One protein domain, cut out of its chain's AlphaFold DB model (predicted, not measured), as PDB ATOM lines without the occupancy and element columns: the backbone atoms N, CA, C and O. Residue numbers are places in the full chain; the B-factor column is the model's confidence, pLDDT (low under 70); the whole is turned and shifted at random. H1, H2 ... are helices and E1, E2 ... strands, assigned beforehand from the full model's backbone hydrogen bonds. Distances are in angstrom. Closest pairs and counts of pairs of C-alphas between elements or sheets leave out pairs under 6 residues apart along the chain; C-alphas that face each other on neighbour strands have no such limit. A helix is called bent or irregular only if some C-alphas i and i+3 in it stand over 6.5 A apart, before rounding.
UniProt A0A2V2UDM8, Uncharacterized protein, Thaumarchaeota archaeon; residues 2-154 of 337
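AT A GLANCE: This is residues 2 to 154 of the 337 residues of an uncharacterized protein of Thaumarchaeota archaeon (UniProt A0A2V2UDM8). One sheet of six strands is curled back on itself into a small, nearly closed barrel, its edge strands E4 and E5 meeting without being neighbours, with the short helix H2 packed on it at E3 and E8. From this body the long hairpin E7 and E8 sticks out with its turn around His 132, while the small hairpin E1 and E2 and the helix H1 make a separate arm at the other end. The printed part has 153 residues, with two named helices and eight named strands in the order E1 E2 H1 E3 E4 E5 E6 H2 E7 E8; the large sheet runs E4 E3 E8 E7 E6 E5, antiparallel throughout. The class is mixed, helices and strands, with under half of the residues in named elements. The whole is loose, with a radius of gyration of the C-alphas of 18.5 A, and flat, with spans of 60 by 51 by 25 A.

HOW THE PARTS SIT: E1, residues 13 to 15, and E2, residues 27 to 29, form an antiparallel hairpin, with N 15 and O 27 2.8 A apart, within hydrogen-bond range. H1, residues 33 to 39, is not on the large sheet. E3, residues 62 to 67, and E4, residues 75 to 78, form a hairpin, with N 75 and O 65 at 2.8 A. E5, residues 83 to 87, and E6, residues 91 to 96, form another, with N 93 and O 86 at 2.8 A. The edge strands E4 and E5 touch; their closest C-alphas, of Ala 75 and Tyr 86, are 5.7 A apart. H2, residues 103 to 109, is on this sheet and near H1; the closest C-alphas of H2 and E3, of Ser 109 and Ser 65, are 4.7 A apart. In both helices every O i to N i+4 pair is within hydrogen-bond range. E7, residues 120 to 131, pairs with E6, N 126 and O 92 being 2.8 A apart. E8, residues 134 to 148, forms a hairpin with E7, with N 123 and O 142 at 2.8 A. E8 bends by 73 degrees at residue 143; its residues 134 to 145 pair with E7 and 146 to 148 with E3, where N 66 and O 147 are 2.8 A apart. It is the hinge of a folded sheet, one sheet bent back into two leaves, in which E4 and E3 face E7, E6 and E5.

IN THESE COORDINATES: E1 begins at C-alpha 13, (-19.169, 63.509, -34.145). H1 is 9.8 A from first to last C-alpha and H2 9.9 A. E3 measures 16.1 A, E6 16.6 A, E7 31.1 A and E8 37.6 A. E8 ends at C-alpha 148, (-24.396, 46.257, -24.264).

THE WHOLE: The C-alphas of His 2 and His 132, the two farthest apart, are 65.6 A apart. The printed part has no cut. The links E1 to E2 and H1 to E3 are long; the latter, residues 40 to 61, has no named element. Mean pLDDT of the printed part is 88.6, with residues 2 to 6 and 131 to 135 under 70.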
ATOM      1  N   HIS A   2     -38.938  68.738 -29.470       38.19
ATOM      2  CA  HIS A   2     -38.581  68.182 -28.169       38.19
ATOM      3  C   HIS A   2     -37.057  68.277 -28.049       38.19
ATOM      4  O   HIS A   2     -36.339  67.834 -28.940       38.19
ATOM      5  N   ASN A   3     -36.570  68.954 -27.013       46.78
ATOM      6  CA  ASN A   3     -35.142  69.034 -26.741       46.78
ATOM      7  C   ASN A   3     -34.815  67.934 -25.737       46.78
ATOM      8  O   ASN A   3     -35.311  68.005 -24.612       46.78
ATOM      9  N   GLY A   4     -33.983  66.977 -26.150       57.78
ATOM     10  CA  GLY A   4     -33.466  65.915 -25.289       57.78
ATOM     11  C   GLY A   4     -32.880  66.448 -23.978       57.78
ATOM     12  O   GLY A   4     -32.335  67.562 -23.939       57.78
ATOM     13  N   ALA A   5     -32.948  65.658 -22.905       64.62
ATOM     14  CA  ALA A   5     -32.274  65.982 -21.652       64.62
ATOM     15  C   ALA A   5     -30.782  66.319 -21.867       64.62
ATOM     16  O   ALA A   5     -30.013  65.575 -22.481       64.62
ATOM     17  N   LYS A   6     -30.352  67.476 -21.345       69.19
ATOM     18  CA  LYS A   6     -28.953  67.917 -21.442       69.19
ATOM     19  C   LYS A   6     -28.047  67.002 -20.621       69.19
ATOM     20  O   LYS A   6     -28.368  66.680 -19.483       69.19
ATOM     21  N   GLY A   7     -26.867  66.695 -21.161       71.19
ATOM     22  CA  GLY A   7     -25.825  65.971 -20.428       71.19
ATOM     23  C   GLY A   7     -26.037  64.459 -20.352       71.19
ATOM     24  O   GLY A   7     -25.472  63.827 -19.470       71.19
ATOM     25  N   VAL A   8     -26.825  63.887 -21.264       73.19
ATOM     26  CA  VAL A   8     -26.955  62.430 -21.417       73.19
ATOM     27  C   VAL A   8     -25.835  61.900 -22.313       73.19
ATOM     28  O   VAL A   8     -25.000  61.113 -21.880       73.19
ATOM     29  N   LEU A   9     -25.764  62.391 -23.550       78.12
ATOM     30  CA  LEU A   9     -24.723  62.043 -24.515       78.12
ATOM     31  C   LEU A   9     -23.865  63.268 -24.835       78.12
ATOM     32  O   LEU A   9     -24.325  64.413 -24.742       78.12
ATOM     33  N   SER A  10     -22.612  63.039 -25.225       78.81
ATOM     34  CA  SER A  10     -21.812  64.068 -25.882       78.81
ATOM     35  C   SER A  10     -22.474  64.482 -27.203       78.81
ATOM     36  O   SER A  10     -23.220  63.692 -27.786       78.81
ATOM     37  N   PRO A  11     -22.162  65.672 -27.744       78.69
ATOM     38  CA  PRO A  11     -22.452  65.949 -29.143       78.69
ATOM     39  C   PRO A  11     -21.899  64.821 -30.020       78.69
ATOM     40  O   PRO A  11     -20.760  64.381 -29.819       78.69
ATOM     41  N   ASN A  12     -22.712  64.343 -30.962       78.81
ATOM     42  CA  ASN A  12     -22.256  63.357 -31.931       78.81
ATOM     43  C   ASN A  12     -21.129  63.961 -32.770       78.81
ATOM     44  O   ASN A  12     -21.152  65.150 -33.103       78.81
ATOM     45  N   PHE A  13     -20.177  63.130 -33.168       83.31
ATOM     46  CA  PHE A  13     -19.169  63.509 -34.145       83.31
ATOM     47  C   PHE A  13     -19.086  62.464 -35.253       83.31
ATOM     48  O   PHE A  13     -19.426  61.292 -35.079       83.31
ATOM     49  N   MET A  14     -18.664  62.927 -36.424       84.25
ATOM     50  CA  MET A  14     -18.536  62.102 -37.614       84.25
ATOM     51  C   MET A  14     -17.149  61.478 -37.655       84.25
ATOM     52  O   MET A  14     -16.141  62.182 -37.711       84.25
ATOM     53  N   GLN A  15     -17.103  60.152 -37.676       83.00
ATOM     54  CA  GLN A  15     -15.904  59.408 -38.010       83.00
ATOM     55  C   GLN A  15     -15.939  59.077 -39.512       83.00
ATOM     56  O   GLN A  15     -16.864  58.390 -39.958       83.00
ATOM     57  N   PRO A  16     -14.970  59.557 -40.314       81.88
ATOM     58  CA  PRO A  16     -14.929  59.233 -41.732       81.88
ATOM     59  C   PRO A  16     -14.651  57.743 -41.930       81.88
ATOM     60  O   PRO A  16     -13.840  57.150 -41.212       81.88
ATOM     61  N   ASP A  17     -15.279  57.148 -42.942       81.88
ATOM     62  CA  ASP A  17     -14.900  55.817 -43.401       81.88
ATOM     63  C   ASP A  17     -13.595  55.908 -44.198       81.88
ATOM     64  O   ASP A  17     -13.588  56.111 -45.411       81.88
ATOM     65  N   THR A  18     -12.466  55.778 -43.506       82.06
ATOM     66  CA  THR A  18     -11.138  55.780 -44.133       82.06
ATOM     67  C   THR A  18     -10.769  54.436 -44.754       82.06
ATOM     68  O   THR A  18      -9.730  54.341 -45.398       82.06
ATOM     69  N   LYS A  19     -11.567  53.381 -44.535       82.50
ATOM     70  CA  LYS A  19     -11.270  52.033 -45.031       82.50
ATOM     71  C   LYS A  19     -11.844  51.827 -46.425       82.50
ATOM     72  O   LYS A  19     -11.147  51.324 -47.301       82.50
ATOM     73  N   PHE A  20     -13.090  52.240 -46.626       82.75
ATOM     74  CA  PHE A  20     -13.738  52.222 -47.937       82.75
ATOM     75  C   PHE A  20     -13.742  53.599 -48.607       82.75
ATOM     76  O   PHE A  20     -14.256  53.731 -49.714       82.75
ATOM     77  N   PHE A  21     -13.161  54.617 -47.957       77.88
ATOM     78  CA  PHE A  21     -13.116  56.005 -48.430       77.88
ATOM     79  C   PHE A  21     -14.507  56.564 -48.776       77.88
ATOM     80  O   PHE A  21     -14.645  57.459 -49.613       77.88
ATOM     81  N   ASN A  22     -15.551  56.053 -48.118       78.12
ATOM     82  CA  ASN A  22     -16.924  56.492 -48.320       78.12
ATOM     83  C   ASN A  22     -17.207  57.744 -47.481       78.12
ATOM     84  O   ASN A  22     -17.843  57.702 -46.429       78.12
ATOM     85  N   LEU A  23     -16.717  58.884 -47.966       73.88
ATOM     86  CA  LEU A  23     -16.898  60.186 -47.316       73.88
ATOM     87  C   LEU A  23     -18.365  60.655 -47.297       73.88
ATOM     88  O   LEU A  23     -18.698  61.570 -46.547       73.88
ATOM     89  N   SER A  24     -19.234  60.028 -48.094       76.31
ATOM     90  CA  SER A  24     -20.659  60.357 -48.190       76.31
ATOM     91  C   SER A  24     -21.506  59.722 -47.080       76.31
ATOM     92  O   SER A  24     -22.632  60.158 -46.865       76.31
ATOM     93  N   MET A  25     -20.985  58.706 -46.381       77.31
ATOM     94  CA  MET A  25     -21.684  57.968 -45.320       77.31
ATOM     95  C   MET A  25     -20.784  57.861 -44.078       77.31
ATOM     96  O   MET A  25     -20.186  56.813 -43.834       77.31
ATOM     97  N   PRO A  26     -20.630  58.948 -43.302       80.12
ATOM     98  CA  PRO A  26     -19.828  58.930 -42.084       80.12
ATOM     99  C   PRO A  26     -20.455  58.029 -41.015       80.12
ATOM    100  O   PRO A  26     -21.677  57.899 -40.923       80.12
ATOM    101  N   PHE A  27     -19.620  57.480 -40.136       83.00
ATOM    102  CA  PHE A  27     -20.101  56.810 -38.934       83.00
ATOM    103  C   PHE A  27     -20.362  57.844 -37.844       83.00
ATOM    104  O   PHE A  27     -19.461  58.584 -37.442       83.00
ATOM    105  N   TRP A  28     -21.589  57.884 -37.339       84.50
ATOM    106  CA  TRP A  28     -21.924  58.696 -36.177       84.50
ATOM    107  C   TRP A  28     -21.410  58.019 -34.912       84.50
ATOM    108  O   TRP A  28     -21.724  56.858 -34.651       84.50
ATOM    109  N   ARG A  29     -20.611  58.745 -34.131       87.81
ATOM    110  CA  ARG A  29     -20.083  58.283 -32.846       87.81
ATOM    111  C   ARG A  29     -20.460  59.257 -31.744       87.81
ATOM    112  O   ARG A  29     -20.635  60.451 -31.994       87.81
ATOM    113  N   PHE A  30     -20.550  58.741 -30.524       87.19
ATOM    114  CA  PHE A  30     -20.823  59.536 -29.329       87.19
ATOM    115  C   PHE A  30     -20.068  59.008 -28.108       87.19
ATOM    116  O   PHE A  30     -19.495  57.919 -28.132       87.19
ATOM    117  N   ASP A  31     -20.097  59.775 -27.026       84.81
ATOM    118  CA  ASP A  31     -19.593  59.392 -25.712       84.81
ATOM    119  C   ASP A  31     -20.708  59.536 -24.661       84.81
ATOM    120  O   ASP A  31     -21.468  60.505 -24.676       84.81
ATOM    121  N   ASN A  32     -20.825  58.565 -23.755       86.56
ATOM    122  CA  ASN A  32     -21.787  58.566 -22.649       86.56
ATOM    123  C   ASN A  32     -21.172  59.053 -21.319       86.56
ATOM    124  O   ASN A  32     -21.831  59.009 -20.284       86.56
ATOM    125  N   SER A  33     -19.942  59.573 -21.328       86.25
ATOM    126  CA  SER A  33     -19.294  60.188 -20.159       86.25
ATOM    127  C   SER A  33     -20.156  61.247 -19.442       86.25
ATOM    128  O   SER A  33     -20.128  61.274 -18.210       86.25
ATOM    129  N   PRO A  34     -20.962  62.090 -20.130       88.19
ATOM    130  CA  PRO A  34     -21.885  63.005 -19.450       88.19
ATOM    131  C   PRO A  34     -22.932  62.295 -18.570       88.19
ATOM    132  O   PRO A  34     -23.204  62.742 -17.449       88.19
ATOM    133  N   LEU A  35     -23.467  61.156 -19.028       85.94
ATOM    134  CA  LEU A  35     -24.380  60.326 -18.240       85.94
ATOM    135  C   LEU A  35     -23.677  59.766 -16.998       85.94
ATOM    136  O   LEU A  35     -24.211  59.881 -15.897       85.94
ATOM    137  N   VAL A  36     -22.451  59.254 -17.147       88.56
ATOM    138  CA  VAL A  36     -21.641  58.736 -16.025       88.56
ATOM    139  C   VAL A  36     -21.412  59.814 -14.963       88.56
ATOM    140  O   VAL A  36     -21.632  59.586 -13.774       88.56
ATOM    141  N   GLN A  37     -21.060  61.033 -15.382       88.88
ATOM    142  CA  GLN A  37     -20.905  62.171 -14.470       88.88
ATOM    143  C   GLN A  37     -22.213  62.518 -13.749       88.88
ATOM    144  O   GLN A  37     -22.202  62.914 -12.584       88.88
ATOM    145  N   THR A  38     -23.355  62.360 -14.422       87.25
ATOM    146  CA  THR A  38     -24.670  62.565 -13.807       87.25
ATOM    147  C   THR A  38     -24.985  61.476 -12.781       87.25
ATOM    148  O   THR A  38     -25.487  61.801 -11.704       87.25
ATOM    149  N   MET A  39     -24.631  60.215 -13.053       88.25
ATOM    150  CA  MET A  39     -24.804  59.097 -12.114       88.25
ATOM    151  C   MET A  39     -24.049  59.310 -10.800       88.25
ATOM    152  O   MET A  39     -24.555  58.923  -9.749       88.25
ATOM    153  N   LYS A  40     -22.903  60.006 -10.825       90.94
ATOM    154  CA  LYS A  40     -22.110  60.327  -9.625       90.94
ATOM    155  C   LYS A  40     -22.901  61.077  -8.546       90.94
ATOM    156  O   LYS A  40     -22.580  60.987  -7.367       90.94
ATOM    157  N   LYS A  41     -23.956  61.804  -8.935       90.00
ATOM    158  CA  LYS A  41     -24.859  62.505  -8.003       90.00
ATOM    159  C   LYS A  41     -25.717  61.554  -7.165       90.00
ATOM    160  O   LYS A  41     -26.212  61.964  -6.122       90.00
ATOM    161  N   PHE A  42     -25.925  60.329  -7.643       89.38
ATOM    162  CA  PHE A  42     -26.794  59.322  -7.027       89.38
ATOM    163  C   PHE A  42     -26.013  58.119  -6.493       89.38
ATOM    164  O   PHE A  42     -26.491  57.441  -5.590       89.38
ATOM    165  N   TRP A  43     -24.815  57.867  -7.024       93.31
ATOM    166  CA  TRP A  43     -23.951  56.766  -6.620       93.31
ATOM    167  C   TRP A  43     -22.485  57.210  -6.594       93.31
ATOM    168  O   TRP A  43     -21.916  57.564  -7.628       93.31
ATOM    169  N   ASP A  44     -21.857  57.160  -5.415       94.12
ATOM    170  CA  ASP A  44     -20.421  57.408  -5.243       94.12
ATOM    171  C   ASP A  44     -19.575  56.213  -5.715       94.12
ATOM    172  O   ASP A  44     -18.906  55.532  -4.942       94.12
ATOM    173  N   TYR A  45     -19.604  55.952  -7.019       93.19
ATOM    174  CA  TYR A  45     -19.005  54.758  -7.619       93.19
ATOM    175  C   TYR A  45     -17.468  54.674  -7.553       93.19
ATOM    176  O   TYR A  45     -16.909  53.661  -7.962       93.19
ATOM    177  N   ASP A  46     -16.778  55.714  -7.063       91.44
ATOM    178  CA  ASP A  46     -15.316  55.659  -6.870       91.44
ATOM    179  C   ASP A  46     -14.965  54.966  -5.546       91.44
ATOM    180  O   ASP A  46     -13.908  54.350  -5.434       91.44
ATOM    181  N   GLY A  47     -15.845  55.074  -4.543       89.62
ATOM    182  CA  GLY A  47     -15.663  54.481  -3.216       89.62
ATOM    183  C   GLY A  47     -16.614  53.326  -2.906       89.62
ATOM    184  O   GLY A  47     -16.361  52.582  -1.961       89.62
ATOM    185  N   LEU A  48     -17.697  53.165  -3.676       93.19
ATOM    186  CA  LEU A  48     -18.746  52.176  -3.422       93.19
ATOM    187  C   LEU A  48     -18.946  51.246  -4.619       93.19
ATOM    188  O   LEU A  48     -19.436  51.657  -5.671       93.19
ATOM    189  N   SER A  49     -18.646  49.971  -4.418       95.88
ATOM    190  CA  SER A  49     -19.060  48.867  -5.282       95.88
ATOM    191  C   SER A  49     -20.394  48.280  -4.812       95.88
ATOM    192  O   SER A  49     -20.731  48.316  -3.629       95.88
ATOM    193  N   ILE A  50     -21.169  47.727  -5.747       96.31
ATOM    194  CA  ILE A  50     -22.420  47.029  -5.441       96.31
ATOM    195  C   ILE A  50     -22.089  45.557  -5.202       96.31
ATOM    196  O   ILE A  50     -21.895  44.784  -6.142       96.31
ATOM    197  N   LYS A  51     -22.013  45.186  -3.930       96.19
ATOM    198  CA  LYS A  51     -21.879  43.809  -3.462       96.19
ATOM    199  C   LYS A  51     -23.009  43.560  -2.487       96.19
ATOM    200  O   LYS A  51     -23.124  44.304  -1.519       96.19
ATOM    201  N   THR A  52     -23.836  42.567  -2.771       95.69
ATOM    202  CA  THR A  52     -25.005  42.264  -1.944       95.69
ATOM    203  C   THR A  52     -25.023  40.799  -1.547       95.69
ATOM    204  O   THR A  52     -24.324  39.985  -2.158       95.69
ATOM    205  N   SER A  53     -25.791  40.440  -0.520       92.50
ATOM    206  CA  SER A  53     -25.953  39.035  -0.144       92.50
ATOM    207  C   SER A  53     -27.366  38.673   0.305       92.50
ATOM    208  O   SER A  53     -28.114  39.482   0.860       92.50
ATOM    209  N   PHE A  54     -27.717  37.404   0.090       89.25
ATOM    210  CA  PHE A  54     -28.999  36.856   0.515       89.25
ATOM    211  C   PHE A  54     -29.137  36.837   2.043       89.25
ATOM    212  O   PHE A  54     -30.202  37.142   2.571       89.25
ATOM    213  N   GLU A  55     -28.060  36.518   2.765       87.81
ATOM    214  CA  GLU A  55     -28.043  36.415   4.232       87.81
ATOM    215  C   GLU A  55     -28.371  37.750   4.910       87.81
ATOM    216  O   GLU A  55     -28.896  37.766   6.023       87.81
ATOM    217  N   GLN A  56     -28.076  38.864   4.236       91.88
ATOM    218  CA  GLN A  56     -28.382  40.217   4.700       91.88
ATOM    219  C   GLN A  56     -29.762  40.710   4.228       91.88
ATOM    220  O   GLN A  56     -30.182  41.803   4.601       91.88
ATOM    221  N   GLY A  57     -30.489  39.904   3.445       92.12
ATOM    222  CA  GLY A  57     -31.788  40.271   2.876       92.12
ATOM    223  C   GLY A  57     -31.696  41.360   1.806       92.12
ATOM    224  O   GLY A  57     -32.669  42.076   1.574       92.12
ATOM    225  N   GLU A  58     -30.531  41.520   1.181       95.44
ATOM    226  CA  GLU A  58     -30.292  42.553   0.176       95.44
ATOM    227  C   GLU A  58     -30.752  42.092  -1.215       95.44
ATOM    228  O   GLU A  58     -30.760  40.897  -1.504       95.44
ATOM    229  N   PRO A  59     -31.131  43.010  -2.120       95.69
ATOM    230  CA  PRO A  59     -31.497  42.638  -3.481       95.69
ATOM    231  C   PRO A  59     -30.279  42.157  -4.285       95.69
ATOM    232  O   PRO A  59     -29.180  42.711  -4.191       95.69
ATOM    233  N   ARG A  60     -30.492  41.159  -5.147       95.62
ATOM    234  CA  ARG A  60     -29.501  40.699  -6.128       95.62
ATOM    235  C   ARG A  60     -29.581  41.538  -7.400       95.62
ATOM    236  O   ARG A  60     -30.661  41.696  -7.962       95.62
ATOM    237  N   LEU A  61     -28.441  42.023  -7.880       97.19
ATOM    238  CA  LEU A  61     -28.316  42.719  -9.158       97.19
ATOM    239  C   LEU A  61     -27.547  41.843 -10.145       97.19
ATOM    240  O   LEU A  61     -26.431  41.411  -9.853       97.19
ATOM    241  N   LEU A  62     -28.128  41.644 -11.329       97.50
ATOM    242  CA  LEU A  62     -27.457  41.050 -12.480       97.50
ATOM    243  C   LEU A  62     -27.333  42.095 -13.593       97.50
ATOM    244  O   LEU A  62     -28.316  42.752 -13.931       97.50
ATOM    245  N   LEU A  63     -26.143  42.233 -14.169       97.44
ATOM    246  CA  LEU A  63     -25.885  43.051 -15.358       97.44
ATOM    247  C   LEU A  63     -25.381  42.152 -16.480       97.44
ATOM    248  O   LEU A  63     -24.620  41.222 -16.222       97.44
ATOM    249  N   VAL A  64     -25.773  42.425 -17.719       97.31
ATOM    250  CA  VAL A  64     -25.401  41.584 -18.863       97.31
ATOM    251  C   VAL A  64     -24.675  42.421 -19.901       97.31
ATOM    252  O   VAL A  64     -25.133  43.491 -20.288       97.31
ATOM    253  N   SER A  65     -23.536  41.919 -20.368       97.44
ATOM    254  CA  SER A  65     -22.768  42.510 -21.461       97.44
ATOM    255  C   SER A  65     -22.303  41.443 -22.444       97.44
ATOM    256  O   SER A  65     -22.352  40.243 -22.168       97.44
ATOM    257  N   VAL A  66     -21.777  41.886 -23.576       97.31
ATOM    258  CA  VAL A  66     -21.220  41.031 -24.623       97.31
ATOM    259  C   VAL A  66     -19.747  41.356 -24.790       97.31
ATOM    260  O   VAL A  66     -19.397  42.512 -25.012       97.31
ATOM    261  N   ASP A  67     -18.881  40.351 -24.693       97.06
ATOM    262  CA  ASP A  67     -17.485  40.502 -25.094       97.06
ATOM    263  C   ASP A  67     -17.435  40.635 -26.619       97.06
ATOM    264  O   ASP A  67     -17.912  39.771 -27.355       97.06
ATOM    265  N   VAL A  68     -16.876  41.741 -27.108       96.75
ATOM    266  CA  VAL A  68     -16.844  42.051 -28.546       96.75
ATOM    267  C   VAL A  68     -16.012  41.027 -29.322       96.75
ATOM    268  O   VAL A  68     -16.230  40.829 -30.518       96.75
ATOM    269  N   LEU A  69     -15.052  40.384 -28.658       95.56
ATOM    270  CA  LEU A  69     -14.164  39.396 -29.255       95.56
ATOM    271  C   LEU A  69     -14.688  37.959 -29.109       95.56
ATOM    272  O   LEU A  69     -14.261  37.097 -29.874       95.56
ATOM    273  N   ASP A  70     -15.585  37.690 -28.156       94.50
ATOM    274  CA  ASP A  70     -16.250  36.393 -27.986       94.50
ATOM    275  C   ASP A  70     -17.728  36.563 -27.595       94.50
ATOM    276  O   ASP A  70     -18.083  36.690 -26.425       94.50
ATOM    277  N   CYS A  71     -18.606  36.508 -28.596       92.56
ATOM    278  CA  CYS A  71     -20.052  36.599 -28.416       92.56
ATOM    279  C   CYS A  71     -20.755  35.232 -28.315       92.56
ATOM    280  O   CYS A  71     -21.969  35.157 -28.514       92.56
ATOM    281  N   THR A  72     -20.028  34.141 -28.030       91.94
ATOM    282  CA  THR A  72     -20.631  32.798 -27.895       91.94
ATOM    283  C   THR A  72     -21.646  32.730 -26.757       91.94
ATOM    284  O   THR A  72     -22.700  32.108 -26.900       91.94
ATOM    285  N   THR A  73     -21.347  33.387 -25.634       92.19
ATOM    286  CA  THR A  73     -22.249  33.547 -24.494       92.19
ATOM    287  C   THR A  73     -22.109  34.939 -23.887       92.19
ATOM    288  O   THR A  73     -21.057  35.569 -23.980       92.19
ATOM    289  N   ALA A  74     -23.175  35.428 -23.255       94.38
ATOM    290  CA  ALA A  74     -23.138  36.714 -22.575       94.38
ATOM    291  C   ALA A  74     -22.304  36.650 -21.281       94.38
ATOM    292  O   ALA A  74     -22.281  35.635 -20.569       94.38
ATOM    293  N   ALA A  75     -21.649  37.763 -20.957       96.19
ATOM    294  CA  ALA A  75     -20.999  37.981 -19.676       96.19
ATOM    295  C   ALA A  75     -22.032  38.552 -18.692       96.19
ATOM    296  O   ALA A  75     -22.556  39.644 -18.899       96.19
ATOM    297  N   THR A  76     -22.335  37.800 -17.634       96.94
ATOM    298  CA  THR A  76     -23.297  38.196 -16.596       96.94
ATOM    299  C   THR A  76     -22.543  38.579 -15.332       96.94
ATOM    300  O   THR A  76     -21.911  37.718 -14.718       96.94
ATOM    301  N   PHE A  77     -22.593  39.851 -14.948       97.75
ATOM    302  CA  PHE A  77     -22.056  40.340 -13.682       97.75
ATOM    303  C   PHE A  77     -23.095  40.193 -12.582       97.75
ATOM    304  O   PHE A  77     -24.247  40.562 -12.782       97.75
ATOM    305  N   ASP A  78     -22.692  39.667 -11.433       96.62
ATOM    306  CA  ASP A  78     -23.594  39.275 -10.357       96.62
ATOM    307  C   ASP A  78     -23.108  39.822  -9.017       96.62
ATOM    308  O   ASP A  78     -21.983  39.550  -8.590       96.62
ATOM    309  N   SER A  79     -23.969  40.588  -8.346       97.12
ATOM    310  CA  SER A  79     -23.637  41.240  -7.078       97.12
ATOM    311  C   SER A  79     -23.455  40.264  -5.917       97.12
ATOM    312  O   SER A  79     -22.830  40.639  -4.927       97.12
ATOM    313  N   TYR A  80     -23.971  39.034  -6.029       94.50
ATOM    314  CA  TYR A  80     -23.812  37.999  -5.007       94.50
ATOM    315  C   TYR A  80     -22.487  37.251  -5.155       94.50
ATOM    316  O   TYR A  80     -21.735  37.111  -4.193       94.50
ATOM    317  N   THR A  81     -22.192  36.755  -6.358       92.69
ATOM    318  CA  THR A  81     -21.023  35.887  -6.589       92.69
ATOM    319  C   THR A  81     -19.746  36.659  -6.905       92.69
ATOM    320  O   THR A  81     -18.658  36.135  -6.673       92.69
ATOM    321  N   CYS A  82     -19.853  37.900  -7.396       94.88
ATOM    322  CA  CYS A  82     -18.716  38.781  -7.690       94.88
ATOM    323  C   CYS A  82     -17.666  38.182  -8.652       94.88
ATOM    324  O   CYS A  82     -16.486  38.547  -8.636       94.88
ATOM    325  N   LYS A  83     -18.100  37.234  -9.488       94.75
ATOM    326  CA  LYS A  83     -17.277  36.529 -10.465       94.75
ATOM    327  C   LYS A  83     -18.120  36.171 -11.677       94.75
ATOM    328  O   LYS A  83     -19.200  35.602 -11.551       94.75
ATOM    329  N   THR A  84     -17.592  36.442 -12.863       94.81
ATOM    330  CA  THR A  84     -18.253  36.113 -14.128       94.81
ATOM    331  C   THR A  84     -17.421  35.103 -14.891       94.81
ATOM    332  O   THR A  84     -16.234  35.320 -15.114       94.81
ATOM    333  N   GLU A  85     -18.053  34.013 -15.320       93.56
ATOM    334  CA  GLU A  85     -17.466  33.030 -16.230       93.56
ATOM    335  C   GLU A  85     -18.318  32.959 -17.501       93.56
ATOM    336  O   GLU A  85     -19.538  32.834 -17.410       93.56
ATOM    337  N   TYR A  86     -17.698  33.040 -18.677       93.19
ATOM    338  CA  TYR A  86     -18.356  32.952 -19.986       93.19
ATOM    339  C   TYR A  86     -17.414  32.321 -21.026       93.19
ATOM    340  O   TYR A  86     -16.335  31.842 -20.673       93.19
ATOM    341  N   GLY A  87     -17.842  32.280 -22.285       90.31
ATOM    342  CA  GLY A  87     -17.184  31.547 -23.368       90.31
ATOM    343  C   GLY A  87     -17.874  30.214 -23.651       90.31
ATOM    344  O   GLY A  87     -19.071  30.049 -23.378       90.31
ATOM    345  N   ASP A  88     -17.121  29.262 -24.187       84.25
ATOM    346  CA  ASP A  88     -17.602  27.939 -24.567       84.25
ATOM    347  C   ASP A  88     -16.815  26.810 -23.869       84.25
ATOM    348  O   ASP A  88     -16.038  27.024 -22.941       84.25
ATOM    349  N   GLY A  89     -17.047  25.559 -24.278       75.00
ATOM    350  CA  GLY A  89     -16.357  24.405 -23.690       75.00
ATOM    351  C   GLY A  89     -14.860  24.302 -24.020       75.00
ATOM    352  O   GLY A  89     -14.198  23.419 -23.478       75.00
ATOM    353  N   LYS A  90     -14.331  25.135 -24.926       84.38
ATOM    354  CA  LYS A  90     -12.917  25.157 -25.335       84.38
ATOM    355  C   LYS A  90     -12.187  26.364 -24.762       84.38
ATOM    356  O   LYS A  90     -11.062  26.220 -24.289       84.38
ATOM    357  N   THR A  91     -12.828  27.524 -24.812       89.56
ATOM    358  CA  THR A  91     -12.279  28.794 -24.356       89.56
ATOM    359  C   THR A  91     -13.163  29.338 -23.251       89.56
ATOM    360  O   THR A  91     -14.331  29.652 -23.465       89.56
ATOM    361  N   LYS A  92     -12.587  29.469 -22.058       92.31
ATOM    362  CA  LYS A  92     -13.256  30.001 -20.879       92.31
ATOM    363  C   LYS A  92     -12.693  31.370 -20.540       92.31
ATOM    364  O   LYS A  92     -11.490  31.525 -20.351       92.31
ATOM    365  N   HIS A  93     -13.575  32.334 -20.354       95.56
ATOM    366  CA  HIS A  93     -13.238  33.678 -19.918       95.56
ATOM    367  C   HIS A  93     -13.734  33.903 -18.495       95.56
ATOM    368  O   HIS A  93     -14.866  33.555 -18.164       95.56
ATOM    369  N   THR A  94     -12.874  34.463 -17.649       96.50
ATOM    370  CA  THR A  94     -13.170  34.751 -16.245       96.50
ATOM    371  C   THR A  94     -12.870  36.212 -15.937       96.50
ATOM    372  O   THR A  94     -11.796  36.712 -16.274       96.50
ATOM    373  N   ILE A  95     -13.813  36.882 -15.280       97.56
ATOM    374  CA  ILE A  95     -13.666  38.242 -14.759       97.56
ATOM    375  C   ILE A  95     -13.913  38.169 -13.258       97.56
ATOM    376  O   ILE A  95     -14.965  37.698 -12.820       97.56
ATOM    377  N   GLU A  96     -12.937  38.621 -12.481       96.31
ATOM    378  CA  GLU A  96     -12.981  38.613 -11.021       96.31
ATOM    379  C   GLU A  96     -13.109  40.050 -10.518       96.31
ATOM    380  O   GLU A  96     -12.330  40.927 -10.893       96.31
ATOM    381  N   TYR A  97     -14.124  40.299  -9.694       96.38
ATOM    382  CA  TYR A  97     -14.437  41.616  -9.145       96.38
ATOM    383  C   TYR A  97     -14.901  41.450  -7.700       96.38
ATOM    384  O   TYR A  97     -16.016  41.807  -7.342       96.38
ATOM    385  N   GLU A  98     -14.023  40.895  -6.860       95.19
ATOM    386  CA  GLU A  98     -14.318  40.501  -5.472       95.19
ATOM    387  C   GLU A  98     -14.896  41.630  -4.605       95.19
ATOM    388  O   GLU A  98     -15.682  41.371  -3.686       95.19
ATOM    389  N   ASP A  99     -14.541  42.880  -4.911       94.19
ATOM    390  CA  ASP A  99     -15.073  44.070  -4.244       94.19
ATOM    391  C   ASP A  99     -16.559  44.314  -4.560       94.19
ATOM    392  O   ASP A  99     -17.222  45.045  -3.833       94.19
ATOM    393  N   GLY A 100     -17.094  43.735  -5.635       96.44
ATOM    394  CA  GLY A 100     -18.450  43.948  -6.136       96.44
ATOM    395  C   GLY A 100     -18.505  44.626  -7.503       96.44
ATOM    396  O   GLY A 100     -17.493  44.980  -8.116       96.44
ATOM    397  N   ILE A 101     -19.728  44.842  -7.980       97.62
ATOM    398  CA  ILE A 101     -20.007  45.502  -9.255       97.62
ATOM    399  C   ILE A 101     -19.622  46.988  -9.159       97.62
ATOM    400  O   ILE A 101     -20.240  47.779  -8.448       97.62
ATOM    401  N   LYS A 102     -18.578  47.363  -9.900       96.25
ATOM    402  CA  LYS A 102     -18.118  48.746 -10.126       96.25
ATOM    403  C   LYS A 102     -18.769  49.390 -11.356       96.25
ATOM    404  O   LYS A 102     -19.373  48.696 -12.175       96.25
ATOM    405  N   ILE A 103     -18.582  50.704 -11.509       95.19
ATOM    406  CA  ILE A 103     -19.089  51.491 -12.649       95.19
ATOM    407  C   ILE A 103     -18.667  50.931 -14.009       95.19
ATOM    408  O   ILE A 103     -19.443  51.013 -14.954       95.19
ATOM    409  N   ASP A 104     -17.495  50.301 -14.111       95.12
ATOM    410  CA  ASP A 104     -17.015  49.730 -15.372       95.12
ATOM    411  C   ASP A 104     -17.938  48.619 -15.895       95.12
ATOM    412  O   ASP A 104     -18.242  48.591 -17.082       95.12
ATOM    413  N   HIS A 105     -18.486  47.770 -15.020       96.94
ATOM    414  CA  HIS A 105     -19.464  46.740 -15.409       96.94
ATOM    415  C   HIS A 105     -20.804  47.346 -15.844       96.94
ATOM    416  O   HIS A 105     -21.479  46.855 -16.742       96.94
ATOM    417  N   VAL A 106     -21.206  48.443 -15.200       95.44
ATOM    418  CA  VAL A 106     -22.412  49.177 -15.591       95.44
ATOM    419  C   VAL A 106     -22.204  49.812 -16.965       95.44
ATOM    420  O   VAL A 106     -23.071  49.711 -17.828       95.44
ATOM    421  N   LEU A 107     -21.022  50.385 -17.201       94.88
ATOM    422  CA  LEU A 107     -20.622  50.959 -18.480       94.88
ATOM    423  C   LEU A 107     -20.614  49.937 -19.614       94.88
ATOM    424  O   LEU A 107     -21.001  50.299 -20.722       94.88
ATOM    425  N   THR A 108     -20.173  48.702 -19.368       95.94
ATOM    426  CA  THR A 108     -20.168  47.634 -20.382       95.94
ATOM    427  C   THR A 108     -21.593  47.239 -20.756       95.94
ATOM    428  O   THR A 108     -21.909  47.180 -21.942       95.94
ATOM    429  N   SER A 109     -22.479  47.109 -19.764       94.94
ATOM    430  CA  SER A 109     -23.897  46.781 -19.949       94.94
ATOM    431  C   SER A 109     -24.718  47.868 -20.657       94.94
ATOM    432  O   SER A 109     -25.819  47.559 -21.086       94.94
ATOM    433  N   MET A 110     -24.219  49.106 -20.787       91.00
ATOM    434  CA  MET A 110     -24.918  50.224 -21.455       91.00
ATOM    435  C   MET A 110     -24.134  50.819 -22.639       91.00
ATOM    436  O   MET A 110     -24.316  51.987 -23.000       91.00
ATOM    437  N   SER A 111     -23.172  50.073 -23.195       92.38
ATOM    438  CA  SER A 111     -22.278  50.570 -24.246       92.38
ATOM    439  C   SER A 111     -22.659  50.023 -25.624       92.38
ATOM    440  O   SER A 111     -22.207  48.937 -25.992       92.38
ATOM    441  N   PRO A 112     -23.410  50.766 -26.455       90.50
ATOM    442  CA  PRO A 112     -23.694  50.325 -27.813       90.50
ATOM    443  C   PRO A 112     -22.455  50.441 -28.709       90.50
ATOM    444  O   PRO A 112     -21.533  51.217 -28.444       90.50
ATOM    445  N   HIS A 113     -22.487  49.751 -29.850       90.88
ATOM    446  CA  HIS A 113     -21.440  49.800 -30.885       90.88
ATOM    447  C   HIS A 113     -21.098  51.214 -31.406       90.88
ATOM    448  O   HIS A 113     -20.033  51.427 -31.986       90.88
ATOM    449  N   LEU A 114     -21.981  52.199 -31.212       89.88
ATOM    450  CA  LEU A 114     -21.770  53.590 -31.630       89.88
ATOM    451  C   LEU A 114     -20.887  54.394 -30.659       89.88
ATOM    452  O   LEU A 114     -20.379  55.459 -31.026       89.88
ATOM    453  N   ARG A 115     -20.667  53.902 -29.432       89.62
ATOM    454  CA  ARG A 115     -19.812  54.576 -28.447       89.62
ATOM    455  C   ARG A 115     -18.392  54.704 -28.993       89.62
ATOM    456  O   ARG A 115     -17.843  53.740 -29.510       89.62
ATOM    457  N   TYR A 116     -17.773  55.875 -28.905       85.06
ATOM    458  CA  TYR A 116     -16.445  56.121 -29.474       85.06
ATOM    459  C   TYR A 116     -15.370  55.185 -28.915       85.06
ATOM    460  O   TYR A 116     -14.670  54.530 -29.683       85.06
ATOM    461  N   LYS A 117     -15.277  55.105 -27.586       89.62
ATOM    462  CA  LYS A 117     -14.360  54.219 -26.875       89.62
ATOM    463  C   LYS A 117     -15.167  53.202 -26.084       89.62
ATOM    464  O   LYS A 117     -15.962  53.591 -25.229       89.62
ATOM    465  N   TYR A 118     -14.974  51.923 -26.379       94.06
ATOM    466  CA  TYR A 118     -15.650  50.857 -25.651       94.06
ATOM    467  C   TYR A 118     -15.037  50.702 -24.254       94.06
ATOM    468  O   TYR A 118     -13.837  50.926 -24.089       94.06
ATOM    469  N   PRO A 119     -15.851  50.371 -23.243       95.31
ATOM    470  CA  PRO A 119     -15.338  50.003 -21.939       95.31
ATOM    471  C   PRO A 119     -14.635  48.649 -22.047       95.31
ATOM    472  O   PRO A 119     -15.090  47.750 -22.759       95.31
ATOM    473  N   GLU A 120     -13.519  48.528 -21.343       97.31
ATOM    474  CA  GLU A 120     -12.694  47.329 -21.322       97.31
ATOM    475  C   GLU A 120     -12.647  46.785 -19.900       97.31
ATOM    476  O   GLU A 120     -12.576  47.551 -18.939       97.31
ATOM    477  N   LEU A 121     -12.692  45.462 -19.770       98.00
ATOM    478  CA  LEU A 121     -12.482  44.776 -18.500       98.00
ATOM    479  C   LEU A 121     -11.293  43.838 -18.631       98.00
ATOM    480  O   LEU A 121     -11.033  43.287 -19.701       98.00
ATOM    481  N   ARG A 122     -10.600  43.626 -17.515       97.88
ATOM    482  CA  ARG A 122      -9.523  42.648 -17.428       97.88
ATOM    483  C   ARG A 122     -10.108  41.241 -17.389       97.88
ATOM    484  O   ARG A 122     -10.833  40.898 -16.457       97.88
ATOM    485  N   VAL A 123      -9.758  40.423 -18.375       97.88
ATOM    486  CA  VAL A 123     -10.270  39.062 -18.555       97.88
ATOM    487  C   VAL A 123      -9.126  38.062 -18.462       97.88
ATOM    488  O   VAL A 123      -8.091  38.225 -19.107       97.88
ATOM    489  N   ILE A 124      -9.328  36.999 -17.686       97.19
ATOM    490  CA  ILE A 124      -8.467  35.815 -17.675       97.19
ATOM    491  C   ILE A 124      -9.080  34.797 -18.634       97.19
ATOM    492  O   ILE A 124     -10.173  34.282 -18.398       97.19
ATOM    493  N   THR A 125      -8.383  34.522 -19.729       95.81
ATOM    494  CA  THR A 125      -8.777  33.546 -20.742       95.81
ATOM    495  C   THR A 125      -8.016  32.253 -20.523       95.81
ATOM    496  O   THR A 125      -6.792  32.251 -20.597       95.81
ATOM    497  N   THR A 126      -8.737  31.162 -20.300       93.75
ATOM    498  CA  THR A 126      -8.203  29.802 -20.257       93.75
ATOM    499  C   THR A 126      -8.653  29.069 -21.513       93.75
ATOM    500  O   THR A 126      -9.850  28.864 -21.712       93.75
ATOM    501  N   THR A 127      -7.704  28.665 -22.349       89.25
ATOM    502  CA  THR A 127      -7.979  27.877 -23.555       89.25
ATOM    503  C   THR A 127      -7.482  26.457 -23.356       89.25
ATOM    504  O   THR A 127      -6.286  26.240 -23.140       89.25
ATOM    505  N   ASN A 128      -8.394  25.497 -23.486       83.19
ATOM    506  CA  ASN A 128      -8.079  24.078 -23.442       83.19
ATOM    507  C   ASN A 128      -7.551  23.666 -24.819       83.19
ATOM    508  O   ASN A 128      -8.276  23.716 -25.818       83.19
ATOM    509  N   SER A 129      -6.282  23.272 -24.883       75.25
ATOM    510  CA  SER A 129      -5.646  22.798 -26.115       75.25
ATOM    511  C   SER A 129      -5.085  21.392 -25.932       75.25
ATOM    512  O   SER A 129      -4.477  21.093 -24.909       75.25
ATOM    513  N   GLU A 130      -5.278  20.525 -26.925       70.19
ATOM    514  CA  GLU A 130      -4.615  19.221 -26.965       70.19
ATOM    515  C   GLU A 130      -3.246  19.381 -27.631       70.19
ATOM    516  O   GLU A 130      -3.147  19.573 -28.845       70.19
ATOM    517  N   GLU A 131      -2.175  19.286 -26.845       67.69
ATOM    518  CA  GLU A 131      -0.803  19.248 -27.349       67.69
ATOM    519  C   GLU A 131      -0.172  17.900 -26.993       67.69
ATOM    520  O   GLU A 131      -0.164  17.482 -25.838       67.69
ATOM    521  N   HIS A 132       0.358  17.186 -27.993       64.75
ATOM    522  CA  HIS A 132       0.998  15.870 -27.815       64.75
ATOM    523  C   HIS A 132       0.127  14.821 -27.084       64.75
ATOM    524  O   HIS A 132       0.649  13.947 -26.394       64.75
ATOM    525  N   GLY A 133      -1.200  14.889 -27.239       63.69
ATOM    526  CA  GLY A 133      -2.140  13.977 -26.575       63.69
ATOM    527  C   GLY A 133      -2.364  14.271 -25.086       63.69
ATOM    528  O   GLY A 133      -2.928  13.434 -24.385       63.69
ATOM    529  N   GLN A 134      -1.923  15.436 -24.599       62.25
ATOM    530  CA  GLN A 134      -2.207  15.942 -23.258       62.25
ATOM    531  C   GLN A 134      -3.016  17.240 -23.348       62.25
ATOM    532  O   GLN A 134      -2.762  18.082 -24.209       62.25
ATOM    533  N   ASN A 135      -3.983  17.400 -22.442       69.25
ATOM    534  CA  ASN A 135      -4.684  18.669 -22.272       69.25
ATOM    535  C   ASN A 135      -3.743  19.663 -21.594       69.25
ATOM    536  O   ASN A 135      -3.295  19.434 -20.469       69.25
ATOM    537  N   VAL A 136      -3.443  20.749 -22.298       76.81
ATOM    538  CA  VAL A 136      -2.673  21.880 -21.794       76.81
ATOM    539  C   VAL A 136      -3.590  23.093 -21.752       76.81
ATOM    540  O   VAL A 136      -4.080  23.554 -22.790       76.81
ATOM    541  N   ASP A 137      -3.777  23.617 -20.545       82.19
ATOM    542  CA  ASP A 137      -4.525  24.844 -20.302       82.19
ATOM    543  C   ASP A 137      -3.582  26.034 -20.472       82.19
ATOM    544  O   ASP A 137      -2.613  26.202 -19.726       82.19
ATOM    545  N   LYS A 138      -3.858  26.876 -21.470       88.19
ATOM    546  CA  LYS A 138      -3.135  28.137 -21.663       88.19
ATOM    547  C   LYS A 138      -3.938  29.265 -21.052       88.19
ATOM    548  O   LYS A 138      -5.084  29.473 -21.442       88.19
ATOM    549  N   GLN A 139      -3.324  29.986 -20.119       92.75
ATOM    550  CA  GLN A 139      -3.918  31.161 -19.498       92.75
ATOM    551  C   GLN A 139      -3.289  32.439 -20.040       92.75
ATOM    552  O   GLN A 139      -2.067  32.582 -20.057       92.75
ATOM    553  N   GLU A 140      -4.135  33.374 -20.450       94.69
ATOM    554  CA  GLU A 140      -3.739  34.705 -20.890       94.69
ATOM    555  C   GLU A 140      -4.617  35.745 -20.199       94.69
ATOM    556  O   GLU A 140      -5.829  35.568 -20.078       94.69
ATOM    557  N   GLN A 141      -4.007  36.835 -19.745       96.69
ATOM    558  CA  GLN A 141      -4.724  37.949 -19.146       96.69
ATOM    559  C   GLN A 141      -4.641  39.159 -20.069       96.69
ATOM    560  O   GLN A 141      -3.549  39.659 -20.342       96.69
ATOM    561  N   THR A 142      -5.792  39.628 -20.539       97.06
ATOM    562  CA  THR A 142      -5.895  40.762 -21.463       97.06
ATOM    563  C   THR A 142      -7.054  41.665 -21.080       97.06
ATOM    564  O   THR A 142      -8.027  41.229 -20.465       97.06
ATOM    565  N   ASP A 143      -6.952  42.941 -21.440       97.81
ATOM    566  CA  ASP A 143      -8.089  43.853 -21.375       97.81
ATOM    567  C   ASP A 143      -8.926  43.642 -22.648       97.81
ATOM    568  O   ASP A 143      -8.400  43.705 -23.765       97.81
ATOM    569  N   ARG A 144     -10.216  43.321 -22.492       97.75
ATOM    570  CA  ARG A 144     -11.125  43.034 -23.615       97.75
ATOM    571  C   ARG A 144     -12.262  44.049 -23.667       97.75
ATOM    572  O   ARG A 144     -12.782  44.408 -22.609       97.75
ATOM    573  N   PRO A 145     -12.666  44.507 -24.865       97.69
ATOM    574  CA  PRO A 145     -13.769  45.445 -25.021       97.69
ATOM    575  C   PRO A 145     -15.126  44.747 -24.928       97.69
ATOM    576  O   PRO A 145     -15.308  43.645 -25.446       97.69
ATOM    577  N   PHE A 146     -16.102  45.440 -24.342       97.69
ATOM    578  CA  PHE A 146     -17.468  44.940 -24.191       97.69
ATOM    579  C   PHE A 146     -18.507  45.899 -24.767       97.69
ATOM    580  O   PHE A 146     -18.326  47.122 -24.770       97.69
ATOM    581  N   TRP A 147     -19.624  45.325 -25.201       96.81
ATOM    582  CA  TRP A 147     -20.836  46.026 -25.608       96.81
ATOM    583  C   TRP A 147     -22.034  45.644 -24.742       96.81
ATOM    584  O   TRP A 147     -22.002  44.674 -23.984       96.81
ATOM    585  N   ASP A 148     -23.094  46.428 -24.901       95.00
ATOM    586  CA  ASP A 148     -24.396  46.257 -24.264       95.00
ATOM    587  C   ASP A 148     -24.925  44.812 -24.381       95.00
ATOM    588  O   ASP A 148     -24.821  44.173 -25.433       95.00
ATOM    589  N   GLY A 149     -25.513  44.292 -23.301       94.69
ATOM    590  CA  GLY A 149     -26.123  42.960 -23.261       94.69
ATOM    591  C   GLY A 149     -27.236  42.764 -24.289       94.69
ATOM    592  O   GLY A 149     -27.451  41.639 -24.746       94.69
ATOM    593  N   ALA A 150     -27.875  43.849 -24.736       92.56
ATOM    594  CA  ALA A 150     -28.968  43.835 -25.700       92.56
ATOM    595  C   ALA A 150     -28.629  43.161 -27.042       92.56
ATOM    596  O   ALA A 150     -29.532  42.700 -27.740       92.56
ATOM    597  N   TYR A 151     -27.342  43.051 -27.406       93.00
ATOM    598  CA  TYR A 151     -26.918  42.340 -28.619       93.00
ATOM    599  C   TYR A 151     -27.088  40.816 -28.544       93.00
ATOM    600  O   TYR A 151     -27.183  40.180 -29.594       93.00
ATOM    601  N   LEU A 152     -27.126  40.226 -27.342       91.50
ATOM    602  CA  LEU A 152     -27.330  38.783 -27.147       91.50
ATOM    603  C   LEU A 152     -28.575  38.453 -26.317       91.50
ATOM    604  O   LEU A 152     -29.237  37.451 -26.594       91.50
ATOM    605  N   SER A 153     -28.872  39.253 -25.295       87.19
ATOM    606  CA  SER A 153     -29.944  38.996 -24.333       87.19
ATOM    607  C   SER A 153     -30.466  40.321 -23.762       87.19
ATOM    608  O   SER A 153     -30.015  40.777 -22.714       87.19
ATOM    609  N   ASN A 154     -31.388  40.978 -24.481       88.38
ATOM    610  CA  ASN A 154     -31.981  42.249 -24.036       88.38
ATOM    611  C   ASN A 154     -32.902  42.072 -22.823       88.38
ATOM    612  O   ASN A 154     -32.818  42.844 -21.872       88.38
TER     613      ASN A 154